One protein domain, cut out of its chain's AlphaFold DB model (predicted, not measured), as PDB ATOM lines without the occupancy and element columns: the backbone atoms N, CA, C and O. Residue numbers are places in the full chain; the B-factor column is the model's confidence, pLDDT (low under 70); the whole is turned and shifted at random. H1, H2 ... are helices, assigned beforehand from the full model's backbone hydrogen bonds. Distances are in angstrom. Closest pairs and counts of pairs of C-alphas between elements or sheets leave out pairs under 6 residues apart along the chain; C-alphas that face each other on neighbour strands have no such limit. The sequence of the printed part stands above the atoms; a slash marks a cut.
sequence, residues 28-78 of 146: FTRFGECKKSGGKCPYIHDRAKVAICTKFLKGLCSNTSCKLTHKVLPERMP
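This is residues 28 to 78 of the 146 residues of an uncharacterized protein of Setaria italica (UniProt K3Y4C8). With little regular structure, this model is two wide loops set end to end, each beginning with one helical turn: H1 opens the loop that swings out to Lys 40, and H2 opens the loop that swings out to Gly 59 and back. Residues 70 to 78 form a tail to one side. The printed part has 51 residues, of which named helices H1 and then H2 hold 8, with no named strand; the class is all helix. It is only just compact, close to loose, with a radius of gyration of the C-alphas of 11.7 A, and elongated, spanning 35 by 22 by 13 A.

Find C-alpha 28 at (22.728, 49.337, -51.573), where H1, residues 28 to 31, begins. H2, residues 54 to 57, ends at C-alpha 57, at (17.105, 31.373, -46.555).

H1 and H2 are apart. Each is too short for an O i to N i+4 pair, and its one O i to N i+3 pair is not within range.

Look to the C-alphas of Lys 40 and Gly 59, the two farthest apart, at 34.8 A. The link from H1 to H2, 22 residues, is long. The printed part has no cut, and no printed residue is under 70 in pLDDT.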
ATOM      1  N   PHE A  28      21.791  50.029 -52.449       89.44
ATOM      2  CA  PHE A  28      22.728  49.337 -51.573       89.44
ATOM      3  C   PHE A  28      22.002  48.494 -50.525       89.44
ATOM      4  O   PHE A  28      22.349  47.336 -50.321       89.44
ATOM      5  N   THR A  29      20.959  49.043 -49.908       87.31
ATOM      6  CA  THR A  29      20.165  48.353 -48.887       87.31
ATOM      7  C   THR A  29      19.461  47.128 -49.479       87.31
ATOM      8  O   THR A  29      19.452  46.065 -48.870       87.31
ATOM      9  N   ARG A  30      18.939  47.211 -50.707       84.44
ATOM     10  CA  ARG A  30      18.203  46.103 -51.337       84.44
ATOM     11  C   ARG A  30      19.089  45.043 -51.991       84.44
ATOM     12  O   ARG A  30      18.763  43.861 -51.928       84.44
ATOM     13  N   PHE A  31      20.165  45.455 -52.654       88.06
ATOM     14  CA  PHE A  31      20.987  44.574 -53.497       88.06
ATOM     15  C   PHE A  31      22.382  44.318 -52.924       88.06
ATOM     16  O   PHE A  31      23.126  43.485 -53.439       88.06
ATOM     17  N   GLY A  32      22.760  45.033 -51.864       90.00
ATOM     18  CA  GLY A  32      24.111  44.996 -51.317       90.00
ATOM     19  C   GLY A  32      25.142  45.722 -52.181       90.00
ATOM     20  O   GLY A  32      26.342  45.612 -51.918       90.00
ATOM     21  N   GLU A  33      24.701  46.435 -53.219       91.25
ATOM     22  CA  GLU A  33      25.551  47.208 -54.115       91.25
ATOM     23  C   GLU A  33      24.834  48.427 -54.699       91.25
ATOM     24  O   GLU A  33      23.613  48.474 -54.825       91.25
ATOM     25  N   CYS A  34      25.622  49.434 -55.062       89.94
ATOM     26  CA  CYS A  34      25.146  50.668 -55.666       89.94
ATOM     27  C   CYS A  34      26.075  51.044 -56.820       89.94
ATOM     28  O   CYS A  34      27.295  51.037 -56.662       89.94
ATOM     29  N   LYS A  35      25.497  51.421 -57.969       88.25
ATOM     30  CA  LYS A  35      26.255  51.827 -59.167       88.25
ATOM     31  C   LYS A  35      27.076  53.105 -58.946       88.25
ATOM     32  O   LYS A  35      28.072  53.323 -59.623       88.25
ATOM     33  N   LYS A  36      26.682  53.947 -57.982       87.69
ATOM     34  CA  LYS A  36      27.423  55.150 -57.563       87.69
ATOM     35  C   LYS A  36      28.501  54.768 -56.540       87.69
ATOM     36  O   LYS A  36      28.428  55.152 -55.373       87.69
ATOM     37  N   SER A  37      29.460  53.951 -56.967       72.00
ATOM     38  CA  SER A  37      30.588  53.510 -56.141       72.00
ATOM     39  C   SER A  37      31.614  54.638 -55.916       72.00
ATOM     40  O   SER A  37      31.559  55.689 -56.558       72.00
ATOM     41  N   GLY A  38      32.525  54.450 -54.953       71.62
ATOM     42  CA  GLY A  38      33.641  55.375 -54.706       71.62
ATOM     43  C   GLY A  38      33.250  56.725 -54.090       71.62
ATOM     44  O   GLY A  38      33.770  57.754 -54.499       71.62
ATOM     45  N   GLY A  39      32.291  56.749 -53.157       76.25
ATOM     46  CA  GLY A  39      31.900  57.971 -52.431       76.25
ATOM     47  C   GLY A  39      31.007  58.947 -53.212       76.25
ATOM     48  O   GLY A  39      30.623  59.987 -52.688       76.25
ATOM     49  N   LYS A  40      30.630  58.610 -54.452       87.31
ATOM     50  CA  LYS A  40      29.753  59.441 -55.298       87.31
ATOM     51  C   LYS A  40      28.268  59.318 -54.948       87.31
ATOM     52  O   LYS A  40      27.461  60.144 -55.373       87.31
ATOM     53  N   CYS A  41      27.877  58.273 -54.219       89.75
ATOM     54  CA  CYS A  41      26.515  58.155 -53.716       89.75
ATOM     55  C   CYS A  41      26.328  59.129 -52.544       89.75
ATOM     56  O   CYS A  41      27.075  59.033 -51.574       89.75
ATOM     57  N   PRO A  42      25.345  60.045 -52.591       88.12
ATOM     58  CA  PRO A  42      25.096  60.950 -51.476       88.12
ATOM     59  C   PRO A  42      24.433  60.250 -50.281       88.12
ATOM     60  O   PRO A  42      24.402  60.834 -49.211       88.12
ATOM     61  N   TYR A  43      23.894  59.044 -50.464       89.06
ATOM     62  CA  TYR A  43      23.133  58.298 -49.461       89.06
ATOM     63  C   TYR A  43      24.020  57.349 -48.646       89.06
ATOM     64  O   TYR A  43      25.070  56.906 -49.116       89.06
ATOM     65  N   ILE A  44      23.554  56.960 -47.460       89.44
ATOM     66  CA  ILE A  44      24.277  56.069 -46.545       89.44
ATOM     67  C   ILE A  44      24.320  54.636 -47.098       89.44
ATOM     68  O   ILE A  44      23.293  54.057 -47.465       89.44
ATOM     69  N   HIS A  45      25.515  54.041 -47.131       91.38
ATOM     70  CA  HIS A  45      25.749  52.635 -47.474       91.38
ATOM     71  C   HIS A  45      26.076  51.830 -46.213       91.38
ATOM     72  O   HIS A  45      27.242  51.605 -45.896       91.38
ATOM     73  N   ASP A  46      25.046  51.391 -45.493       89.50
ATOM     74  CA  ASP A  46      25.220  50.607 -44.273       89.50
ATOM     75  C   ASP A  46      25.070  49.105 -44.554       89.50
ATOM     76  O   ASP A  46      23.989  48.609 -44.885       89.50
ATOM     77  N   ARG A  47      26.175  48.359 -44.430       89.38
ATOM     78  CA  ARG A  47      26.185  46.892 -44.576       89.38
ATOM     79  C   ARG A  47      25.320  46.216 -43.532       89.38
ATOM     80  O   ARG A  47      24.705  45.193 -43.817       89.38
ATOM     81  N   ALA A  48      25.231  46.801 -42.348       86.44
ATOM     82  CA  ALA A  48      24.354  46.324 -41.312       86.44
ATOM     83  C   ALA A  48      22.897  46.674 -41.592       86.44
ATOM     84  O   ALA A  48      22.111  46.380 -40.715       86.44
ATOM     85  N   LYS A  49      22.496  47.224 -42.749       85.06
ATOM     86  CA  LYS A  49      21.085  47.429 -43.139       85.06
ATOM     87  C   LYS A  49      20.681  46.689 -44.416       85.06
ATOM     88  O   LYS A  49      19.510  46.710 -44.770       85.06
ATOM     89  N   VAL A  50      21.606  45.987 -45.079       87.75
ATOM     90  CA  VAL A  50      21.291  45.271 -46.327       87.75
ATOM     91  C   VAL A  50      20.280  44.139 -46.113       87.75
ATOM     92  O   VAL A  50      20.236  43.521 -45.045       87.75
ATOM     93  N   ALA A  51      19.492  43.862 -47.151       86.31
ATOM     94  CA  ALA A  51      18.479  42.818 -47.175       86.31
ATOM     95  C   ALA A  51      19.075  41.419 -46.969       86.31
ATOM     96  O   ALA A  51      20.242  41.157 -47.287       86.31
ATOM     97  N   ILE A  52      18.246  40.507 -46.455       88.06
ATOM     98  CA  ILE A  52      18.616  39.103 -46.270       88.06
ATOM     99  C   ILE A  52      18.763  38.427 -47.633       88.06
ATOM    100  O   ILE A  52      17.947  38.600 -48.541       88.06
ATOM    101  N   CYS A  53      19.804  37.614 -47.777       90.75
ATOM    102  CA  CYS A  53      19.989  36.775 -48.947       90.75
ATOM    103  C   CYS A  53      18.879  35.712 -49.014       90.75
ATOM    104  O   CYS A  53      18.863  34.746 -48.255       90.75
ATOM    105  N   THR A  54      17.961  35.837 -49.972       87.56
ATOM    106  CA  THR A  54      16.871  34.860 -50.155       87.56
ATOM    107  C   THR A  54      17.373  33.480 -50.583       87.56
ATOM    108  O   THR A  54      16.713  32.479 -50.314       87.56
ATOM    109  N   LYS A  55      18.550  33.395 -51.220       90.31
ATOM    110  CA  LYS A  55      19.212  32.113 -51.511       90.31
ATOM    111  C   LYS A  55      19.716  31.448 -50.232       90.31
ATOM    112  O   LYS A  55      19.556  30.246 -50.088       90.31
ATOM    113  N   PHE A  56      20.263  32.224 -49.296       93.44
ATOM    114  CA  PHE A  56      20.680  31.721 -47.986       93.44
ATOM    115  C   PHE A  56      19.489  31.178 -47.189       93.44
ATOM    116  O   PHE A  56      19.577  30.069 -46.678       93.44
ATOM    117  N   LEU A  57      18.339  31.869 -47.194       88.69
ATOM    118  CA  LEU A  57      17.105  31.373 -46.555       88.69
ATOM    119  C   LEU A  57      16.628  30.016 -47.100       88.69
ATOM    120  O   LEU A  57      15.912  29.297 -46.415       88.69
ATOM    121  N   LYS A  58      17.006  29.672 -48.335       88.88
ATOM    122  CA  LYS A  58      16.690  28.388 -48.976       88.88
ATOM    123  C   LYS A  58      17.808  27.346 -48.827       88.88
ATOM    124  O   LYS A  58      17.706  26.283 -49.424       88.88
ATOM    125  N   GLY A  59      18.892  27.661 -48.114       92.31
ATOM    126  CA  GLY A  59      20.081  26.805 -48.010       92.31
ATOM    127  C   GLY A  59      20.951  26.764 -49.273       92.31
ATOM    128  O   GLY A  59      21.810  25.902 -49.404       92.31
ATOM    129  N   LEU A  60      20.749  27.690 -50.217       95.69
ATOM    130  CA  LEU A  60      21.394  27.697 -51.540       95.69
ATOM    131  C   LEU A  60      22.576  28.674 -51.645       95.69
ATOM    132  O   LEU A  60      23.081  28.919 -52.741       95.69
ATOM    133  N   CYS A  61      22.979  29.319 -50.549       96.06
ATOM    134  CA  CYS A  61      24.077  30.283 -50.563       96.06
ATOM    135  C   CYS A  61      24.916  30.199 -49.292       96.06
ATOM    136  O   CYS A  61      24.449  30.565 -48.218       96.06
ATOM    137  N   SER A  62      26.180  29.815 -49.466       96.12
ATOM    138  CA  SER A  62      27.183  29.715 -48.394       96.12
ATOM    139  C   SER A  62      28.372  30.660 -48.607       96.12
ATOM    140  O   SER A  62      29.360  30.590 -47.886       96.12
ATOM    141  N   ASN A  63      28.297  31.548 -49.606       96.19
ATOM    142  CA  ASN A  63      29.370  32.491 -49.913       96.19
ATOM    143  C   ASN A  63      29.544  33.502 -48.766       96.19
ATOM    144  O   ASN A  63      28.619  34.258 -48.463       96.19
ATOM    145  N   THR A  64      30.732  33.545 -48.166       92.88
ATOM    146  CA  THR A  64      31.095  34.489 -47.095       92.88
ATOM    147  C   THR A  64      31.178  35.935 -47.587       92.88
ATOM    148  O   THR A  64      30.922  36.861 -46.823       92.88
ATOM    149  N   SER A  65      31.441  36.130 -48.879       94.50
ATOM    150  CA  SER A  65      31.493  37.428 -49.561       94.50
ATOM    151  C   SER A  65      30.159  37.805 -50.221       94.50
ATOM    152  O   SER A  65      30.128  38.585 -51.178       94.50
ATOM    153  N   CYS A  66      29.040  37.235 -49.763       95.31
ATOM    154  CA  CYS A  66      27.719  37.582 -50.277       95.31
ATOM    155  C   CYS A  66      27.424  39.073 -50.051       95.31
ATOM    156  O   CYS A  66      27.668  39.627 -48.982       95.31
ATOM    157  N   LYS A  67      26.872  39.742 -51.069       94.00
ATOM    158  CA  LYS A  67      26.538  41.175 -50.988       94.00
ATOM    159  C   LYS A  67      25.367  41.443 -50.028       94.00
ATOM    160  O   LYS A  67      25.232  42.555 -49.519       94.00
ATOM    161  N   LEU A  68      24.538  40.430 -49.796       92.00
ATOM    162  CA  LEU A  68      23.380  40.444 -48.907       92.00
ATOM    163  C   LEU A  68      23.713  39.764 -47.577       92.00
ATOM    164  O   LEU A  68      24.640  38.959 -47.498       92.00
ATOM    165  N   THR A  69      22.942  40.053 -46.530       91.88
ATOM    166  CA  THR A  69      23.221  39.483 -45.208       91.88
ATOM    167  C   THR A  69      22.769  38.025 -45.121       91.88
ATOM    168  O   THR A  69      21.693  37.660 -45.596       91.88
ATOM    169  N   HIS A  70      23.595  37.185 -44.494       93.56
ATOM    170  CA  HIS A  70      23.238  35.825 -44.069       93.56
ATOM    171  C   HIS A  70      22.797  35.784 -42.594       93.56
ATOM    172  O   HIS A  70      22.674  34.720 -41.999       93.56
ATOM    173  N   LYS A  71      22.561  36.945 -41.972       89.56
ATOM    174  CA  LYS A  71      21.952  37.018 -40.640       89.56
ATOM    175  C   LYS A  71      20.435  37.023 -40.789       89.56
ATOM    176  O   LYS A  71      19.892  37.885 -41.480       89.56
ATOM    177  N   VAL A  72      19.771  36.066 -40.146       85.12
ATOM    178  CA  VAL A  72      18.309  36.028 -40.051       85.12
ATOM    179  C   VAL A  72      17.881  37.089 -39.045       85.12
ATOM    180  O   VAL A  72      18.192  36.984 -37.864       85.12
ATOM    181  N   LEU A  73      17.222  38.131 -39.540       77.75
ATOM    182  CA  LEU A  73      16.783  39.290 -38.771       77.75
ATOM    183  C   LEU A  73      15.286  39.496 -39.049       77.75
ATOM    184  O   LEU A  73      14.951  39.800 -40.200       77.75
ATOM    185  N   PRO A  74      14.385  39.266 -38.072       74.12
ATOM    186  CA  PRO A  74      12.938  39.355 -38.281       74.12
ATOM    187  C   PRO A  74      12.498  40.670 -38.934       74.12
ATOM    188  O   PRO A  74      11.718  40.657 -39.887       74.12
ATOM    189  N   GLU A  75      13.101  41.783 -38.521       71.62
ATOM    190  CA  GLU A  75      12.780  43.134 -38.989       71.62
ATOM    191  C   GLU A  75      13.169  43.383 -40.463       71.62
ATOM    192  O   GLU A  75      12.807  44.392 -41.063       71.62
ATOM    193  N   ARG A  76      13.911  42.456 -41.084       74.50
ATOM    194  CA  ARG A  76      14.372  42.540 -42.492       74.50
ATOM    195  C   ARG A  76      13.939  41.382 -43.346       74.50
ATOM    196  O   ARG A  76      14.325  41.275 -44.517       74.50
ATOM    197  N   MET A  77      13.222  40.467 -42.730       83.62
ATOM    198  CA  MET A  77      12.693  39.335 -43.424       83.62
ATOM    199  C   MET A  77      11.723  39.838 -44.498       83.62
ATOM    200  O   MET A  77      10.883  40.679 -44.202       83.62
ATOM    201  N   PRO A  78      11.833  39.390 -45.756       80.00
ATOM    202  CA  PRO A  78      10.864  39.775 -46.768       80.00
ATOM    203  C   PRO A  78       9.482  39.186 -46.469       80.00
ATOM    204  O   PRO A  78       9.350  38.149 -45.809       80.00
TER     205      PRO A  78